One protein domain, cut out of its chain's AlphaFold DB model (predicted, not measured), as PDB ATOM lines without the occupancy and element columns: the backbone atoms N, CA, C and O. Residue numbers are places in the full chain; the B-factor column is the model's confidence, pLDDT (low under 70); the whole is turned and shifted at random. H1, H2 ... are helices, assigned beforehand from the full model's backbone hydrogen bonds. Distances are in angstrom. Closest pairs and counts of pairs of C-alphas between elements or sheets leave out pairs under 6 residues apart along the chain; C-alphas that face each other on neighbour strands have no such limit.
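AT A GLANCE: This is residues 13 to 61 of the 61 residues of an uncharacterized protein of Lachnospiraceae bacterium MD1 (UniProt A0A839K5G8). What is the main picture? There is little regular structure: a small looped head, residues 13 to 35 with short helix H1, and an arm, residues 36 to 61 with the longer helix H2, that sticks out and makes the length. What is its make-up? The printed part has 49 residues, two named helices, H1 then H2, and no named strand; it is all helix by class, with 17 residues in named elements. It is extended, with a radius of gyration of the C-alphas of 17.5 A and spans of 54 by 20 by 18 A.

IN THESE COORDINATES: Where is the longest helix? H2, residues 47 to 59, runs 18.7 A from C-alpha 47 at (-29.654, 46.045, -4.974) to C-alpha 59. Where is the other? H1, residues 29 to 32, begins at C-alpha 29, (-12.817, 53.873, -19.534).

HOW THE PARTS SIT: How do the helices stand? H1 and H2 are apart. What of their backbones? In H2 every O i to N i+4 pair is within hydrogen-bond range; H1 is too short for one.

THE WHOLE: How large is it? The two C-alphas farthest apart, of Gly 21 and Tyr 61, are 54.6 A apart. Any cut, long link or low confidence? The printed part has no cut, the link from H1 to H2 is long, and residue 61 is under 70 in pLDDT.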
ATOM      1  N   GLU A  13      -4.408  49.777 -11.343       88.75
ATOM      2  CA  GLU A  13      -3.443  49.980 -10.248       88.75
ATOM      3  C   GLU A  13      -3.731  51.293  -9.527       88.75
ATOM      4  O   GLU A  13      -4.062  51.277  -8.343       88.75
ATOM      5  N   ALA A  14      -3.706  52.399 -10.269       88.06
ATOM      6  CA  ALA A  14      -4.008  53.742  -9.791       88.06
ATOM      7  C   ALA A  14      -4.678  54.571 -10.900       88.06
ATOM      8  O   ALA A  14      -4.804  54.124 -12.042       88.06
ATOM      9  N   LEU A  15      -5.123  55.790 -10.586       88.25
ATOM     10  CA  LEU A  15      -5.678  56.701 -11.589       88.25
ATOM     11  C   LEU A  15      -4.628  56.975 -12.678       88.25
ATOM     12  O   LEU A  15      -3.488  57.308 -12.374       88.25
ATOM     13  N   GLY A  16      -5.002  56.785 -13.944       87.62
ATOM     14  CA  GLY A  16      -4.079  56.895 -15.078       87.62
ATOM     15  C   GLY A  16      -3.163  55.681 -15.283       87.62
ATOM     16  O   GLY A  16      -2.569  55.562 -16.349       87.62
ATOM     17  N   GLN A  17      -3.108  54.730 -14.342       88.69
ATOM     18  CA  GLN A  17      -2.217  53.568 -14.399       88.69
ATOM     19  C   GLN A  17      -2.997  52.252 -14.506       88.69
ATOM     20  O   GLN A  17      -3.658  51.786 -13.571       88.69
ATOM     21  N   CYS A  18      -2.918  51.628 -15.682       89.94
ATOM     22  CA  CYS A  18      -3.408  50.276 -15.924       89.94
ATOM     23  C   CYS A  18      -2.255  49.393 -16.396       89.94
ATOM     24  O   CYS A  18      -1.554  49.769 -17.335       89.94
ATOM     25  N   LYS A  19      -2.173  48.157 -15.888       88.38
ATOM     26  CA  LYS A  19      -1.215  47.134 -16.359       88.38
ATOM     27  C   LYS A  19      -1.253  46.880 -17.870       88.38
ATOM     28  O   LYS A  19      -0.325  46.324 -18.437       88.38
ATOM     29  N   LYS A  20      -2.348  47.260 -18.535       86.00
ATOM     30  CA  LYS A  20      -2.543  47.129 -19.987       86.00
ATOM     31  C   LYS A  20      -2.014  48.331 -20.787       86.00
ATOM     32  O   LYS A  20      -2.302  48.399 -21.978       86.00
ATOM     33  N   GLY A  21      -1.339  49.290 -20.145       84.81
ATOM     34  CA  GLY A  21      -0.829  50.507 -20.787       84.81
ATOM     35  C   GLY A  21      -1.930  51.478 -21.226       84.81
ATOM     36  O   GLY A  21      -1.829  52.081 -22.287       84.81
ATOM     37  N   ARG A  22      -3.028  51.578 -20.466       85.06
ATOM     38  CA  ARG A  22      -4.174  52.461 -20.769       85.06
ATOM     39  C   ARG A  22      -4.421  53.434 -19.622       85.06
ATOM     40  O   ARG A  22      -4.183  53.076 -18.470       85.06
ATOM     41  N   GLU A  23      -5.005  54.591 -19.926       86.44
ATOM     42  CA  GLU A  23      -5.446  55.550 -18.911       86.44
ATOM     43  C   GLU A  23      -6.590  54.965 -18.076       86.44
ATOM     44  O   GLU A  23      -7.739  54.821 -18.510       86.44
ATOM     45  N   ALA A  24      -6.254  54.553 -16.858       86.56
ATOM     46  CA  ALA A  24      -7.195  53.903 -15.965       86.56
ATOM     47  C   ALA A  24      -8.114  54.939 -15.298       86.56
ATOM     48  O   ALA A  24      -7.648  55.818 -14.579       86.56
ATOM     49  N   ASN A  25      -9.430  54.811 -15.486       87.75
ATOM     50  CA  ASN A  25     -10.428  55.680 -14.858       87.75
ATOM     51  C   ASN A  25     -11.647  54.862 -14.402       87.75
ATOM     52  O   ASN A  25     -12.319  54.228 -15.224       87.75
ATOM     53  N   HIS A  26     -11.942  54.911 -13.098       80.06
ATOM     54  CA  HIS A  26     -13.045  54.200 -12.441       80.06
ATOM     55  C   HIS A  26     -14.441  54.594 -12.915       80.06
ATOM     56  O   HIS A  26     -15.350  53.777 -12.802       80.06
ATOM     57  N   HIS A  27     -14.616  55.806 -13.433       80.94
ATOM     58  CA  HIS A  27     -15.912  56.332 -13.868       80.94
ATOM     59  C   HIS A  27     -16.045  56.390 -15.392       80.94
ATOM     60  O   HIS A  27     -17.152  56.478 -15.915       80.94
ATOM     61  N   GLY A  28     -14.925  56.308 -16.109       83.44
ATOM     62  CA  GLY A  28     -14.885  56.365 -17.565       83.44
ATOM     63  C   GLY A  28     -14.515  55.022 -18.180       83.44
ATOM     64  O   GLY A  28     -15.304  54.075 -18.231       83.44
ATOM     65  N   TYR A  29     -13.285  54.953 -18.679       83.19
ATOM     66  CA  TYR A  29     -12.817  53.873 -19.534       83.19
ATOM     67  C   TYR A  29     -12.928  52.475 -18.904       83.19
ATOM     68  O   TYR A  29     -13.376  51.526 -19.554       83.19
ATOM     69  N   CYS A  30     -12.573  52.316 -17.626       85.31
ATOM     70  CA  CYS A  30     -12.558  50.998 -16.985       85.31
ATOM     71  C   CYS A  30     -13.962  50.398 -16.811       85.31
ATOM     72  O   CYS A  30     -14.087  49.173 -16.772       85.31
ATOM     73  N   GLN A  31     -15.011  51.222 -16.777       86.25
ATOM     74  CA  GLN A  31     -16.406  50.768 -16.698       86.25
ATOM     75  C   GLN A  31     -16.901  50.170 -18.015       86.25
ATOM     76  O   GLN A  31     -17.727  49.263 -18.005       86.25
ATOM     77  N   LYS A  32     -16.353  50.636 -19.143       86.00
ATOM     78  CA  LYS A  32     -16.739  50.210 -20.497       86.00
ATOM     79  C   LYS A  32     -15.744  49.246 -21.142       86.00
ATOM     80  O   LYS A  32     -16.011  48.718 -22.205       86.00
ATOM     81  N   CYS A  33     -14.592  49.011 -20.513       87.25
ATOM     82  CA  CYS A  33     -13.523  48.199 -21.088       87.25
ATOM     83  C   CYS A  33     -13.974  46.755 -21.368       87.25
ATOM     84  O   CYS A  33     -14.402  46.069 -20.438       87.25
ATOM     85  N   ASP A  34     -13.782  46.270 -22.595       86.06
ATOM     86  CA  ASP A  34     -14.148  44.899 -22.993       86.06
ATOM     87  C   ASP A  34     -13.265  43.834 -22.325       86.06
ATOM     88  O   ASP A  34     -13.700  42.732 -22.022       86.06
ATOM     89  N   LYS A  35     -12.013  44.190 -22.008       86.44
ATOM     90  CA  LYS A  35     -11.029  43.321 -21.335       86.44
ATOM     91  C   LYS A  35     -11.122  43.402 -19.807       86.44
ATOM     92  O   LYS A  35     -10.088  43.441 -19.128       86.44
ATOM     93  N   TYR A  36     -12.316  43.588 -19.259       88.75
ATOM     94  CA  TYR A  36     -12.502  43.668 -17.814       88.75
ATOM     95  C   TYR A  36     -12.462  42.287 -17.181       88.75
ATOM     96  O   TYR A  36     -13.103  41.357 -17.658       88.75
ATOM     97  N   TYR A  37     -11.729  42.190 -16.078       88.81
ATOM     98  CA  TYR A  37     -11.717  41.014 -15.231       88.81
ATOM     99  C   TYR A  37     -11.815  41.485 -13.779       88.81
ATOM    100  O   TYR A  37     -11.021  42.352 -13.398       88.81
ATOM    101  N   PRO A  38     -12.782  40.995 -12.988       90.06
ATOM    102  CA  PRO A  38     -12.945  41.439 -11.611       90.06
ATOM    103  C   PRO A  38     -11.711  41.054 -10.788       90.06
ATOM    104  O   PRO A  38     -11.184  39.950 -10.933       90.06
ATOM    105  N   ARG A  39     -11.228  41.965  -9.936       89.12
ATOM    106  CA  ARG A  39     -10.070  41.702  -9.065       89.12
ATOM    107  C   ARG A  39     -10.347  40.581  -8.059       89.12
ATOM    108  O   ARG A  39      -9.456  39.793  -7.769       89.12
ATOM    109  N   ALA A  40     -11.578  40.509  -7.567       89.19
ATOM    110  CA  ALA A  40     -12.063  39.459  -6.689       89.19
ATOM    111  C   ALA A  40     -13.406  38.937  -7.214       89.19
ATOM    112  O   ALA A  40     -14.211  39.702  -7.747       89.19
ATOM    113  N   LYS A  41     -13.653  37.632  -7.077       83.00
ATOM    114  CA  LYS A  41     -14.961  37.038  -7.382       83.00
ATOM    115  C   LYS A  41     -15.911  37.331  -6.223       83.00
ATOM    116  O   LYS A  41     -16.043  36.528  -5.307       83.00
ATOM    117  N   GLU A  42     -16.521  38.508  -6.247       82.94
ATOM    118  CA  GLU A  42     -17.466  38.937  -5.218       82.94
ATOM    119  C   GLU A  42     -18.901  38.555  -5.587       82.94
ATOM    120  O   GLU A  42     -19.357  38.749  -6.717       82.94
ATOM    121  N   HIS A  43     -19.640  38.034  -4.608       82.81
ATOM    122  CA  HIS A  43     -21.084  37.876  -4.726       82.81
ATOM    123  C   HIS A  43     -21.764  39.214  -4.437       82.81
ATOM    124  O   HIS A  43     -21.915  39.622  -3.285       82.81
ATOM    125  N   HIS A  44     -22.193  39.902  -5.492       83.62
ATOM    126  CA  HIS A  44     -22.923  41.154  -5.347       83.62
ATOM    127  C   HIS A  44     -24.378  40.924  -4.947       83.62
ATOM    128  O   HIS A  44     -25.106  40.125  -5.543       83.62
ATOM    129  N   ILE A  45     -24.826  41.686  -3.953       84.69
ATOM    130  CA  ILE A  45     -26.226  41.701  -3.544       84.69
ATOM    131  C   ILE A  45     -27.046  42.355  -4.656       84.69
ATOM    132  O   ILE A  45     -26.716  43.435  -5.150       84.69
ATOM    133  N   ASN A  46     -28.172  41.742  -5.019       86.88
ATOM    134  CA  ASN A  46     -29.117  42.353  -5.944       86.88
ATOM    135  C   ASN A  46     -29.767  43.586  -5.290       86.88
ATOM    136  O   ASN A  46     -30.786  43.478  -4.603       86.88
ATOM    137  N   ARG A  47     -29.180  44.766  -5.525       85.50
ATOM    138  CA  ARG A  47     -29.654  46.045  -4.974       85.50
ATOM    139  C   ARG A  47     -31.122  46.303  -5.299       85.50
ATOM    140  O   ARG A  47     -31.863  46.714  -4.420       85.50
ATOM    141  N   LYS A  48     -31.572  45.978  -6.519       86.19
ATOM    142  CA  LYS A  48     -32.985  46.130  -6.909       86.19
ATOM    143  C   LYS A  48     -33.898  45.301  -6.005       86.19
ATOM    144  O   LYS A  48     -34.920  45.806  -5.559       86.19
ATOM    145  N   LYS A  49     -33.523  44.052  -5.710       89.44
ATOM    146  CA  LYS A  49     -34.287  43.194  -4.793       89.44
ATOM    147  C   LYS A  49     -34.323  43.785  -3.379       89.44
ATOM    148  O   LYS A  49     -35.393  43.827  -2.784       89.44
ATOM    149  N   LYS A  50     -33.183  44.281  -2.882       90.38
ATOM    150  CA  LYS A  50     -33.081  44.915  -1.557       90.38
ATOM    151  C   LYS A  50     -33.969  46.158  -1.442       90.38
ATOM    152  O   LYS A  50     -34.685  46.297  -0.461       90.38
ATOM    153  N   GLU A  51     -33.952  47.036  -2.442       90.44
ATOM    154  CA  GLU A  51     -34.786  48.246  -2.431       90.44
ATOM    155  C   GLU A  51     -36.282  47.920  -2.543       90.44
ATOM    156  O   GLU A  51     -37.083  48.491  -1.813       90.44
ATOM    157  N   LEU A  52     -36.671  46.948  -3.378       92.88
ATOM    158  CA  LEU A  52     -38.067  46.496  -3.462       92.88
ATOM    159  C   LEU A  52     -38.574  45.901  -2.144       92.88
ATOM    160  O   LEU A  52     -39.733  46.100  -1.796       92.88
ATOM    161  N   GLN A  53     -37.722  45.182  -1.412       93.38
ATOM    162  CA  GLN A  53     -38.083  44.646  -0.104       93.38
ATOM    163  C   GLN A  53     -38.348  45.768   0.907       93.38
ATOM    164  O   GLN A  53     -39.394  45.752   1.545       93.38
ATOM    165  N   LYS A  54     -37.480  46.786   0.965       93.25
ATOM    166  CA  LYS A  54     -37.677  47.952   1.843       93.25
ATOM    167  C   LYS A  54     -38.987  48.691   1.572       93.25
ATOM    168  O   LYS A  54     -39.584  49.222   2.500       93.25
ATOM    169  N   ILE A  55     -39.400  48.791   0.305       93.44
ATOM    170  CA  ILE A  55     -40.670  49.437  -0.064       93.44
ATOM    171  C   ILE A  55     -41.843  48.615   0.477       93.44
ATOM    172  O   ILE A  55     -42.687  49.164   1.172       93.44
ATOM    173  N   ARG A  56     -41.838  47.295   0.254       91.94
ATOM    174  CA  ARG A  56     -42.884  46.389   0.759       91.94
ATOM    175  C   ARG A  56     -42.995  46.395   2.282       91.94
ATOM    176  O   ARG A  56     -44.098  46.386   2.807       91.94
ATOM    177  N   GLU A  57     -41.861  46.426   2.982       91.50
ATOM    178  CA  GLU A  57     -41.820  46.512   4.450       91.50
ATOM    179  C   GLU A  57     -42.423  47.828   4.964       91.50
ATOM    180  O   GLU A  57     -43.058  47.836   6.011       91.50
ATOM    181  N   LYS A  58     -42.267  48.932   4.219       89.88
ATOM    182  CA  LYS A  58     -42.880  50.229   4.548       89.88
ATOM    183  C   LYS A  58     -44.374  50.298   4.235       89.88
ATOM    184  O   LYS A  58     -45.070  51.028   4.914       89.88
ATOM    185  N   GLU A  59     -44.853  49.589   3.214       83.38
ATOM    186  CA  GLU A  59     -46.284  49.537   2.860       83.38
ATOM    187  C   GLU A  59     -47.107  48.662   3.821       83.38
ATOM    188  O   GLU A  59     -48.331  48.752   3.836       83.38
ATOM    189  N   GLN A  60     -46.450  47.800   4.607       71.75
ATOM    190  CA  GLN A  60     -47.096  46.941   5.607       71.75
ATOM    191  C   GLN A  60     -47.316  47.612   6.975       71.75
ATOM    192  O   GLN A  60     -47.955  46.995   7.829       71.75
ATOM    193  N   TYR A  61     -46.794  48.823   7.190       54.03
ATOM    194  CA  TYR A  61     -46.884  49.585   8.442       54.03
ATOM    195  C   TYR A  61     -47.740  50.837   8.253       54.03
ATOM    196  O   TYR A  61     -48.497  51.172   9.189       54.03
TER     197      TYR A  61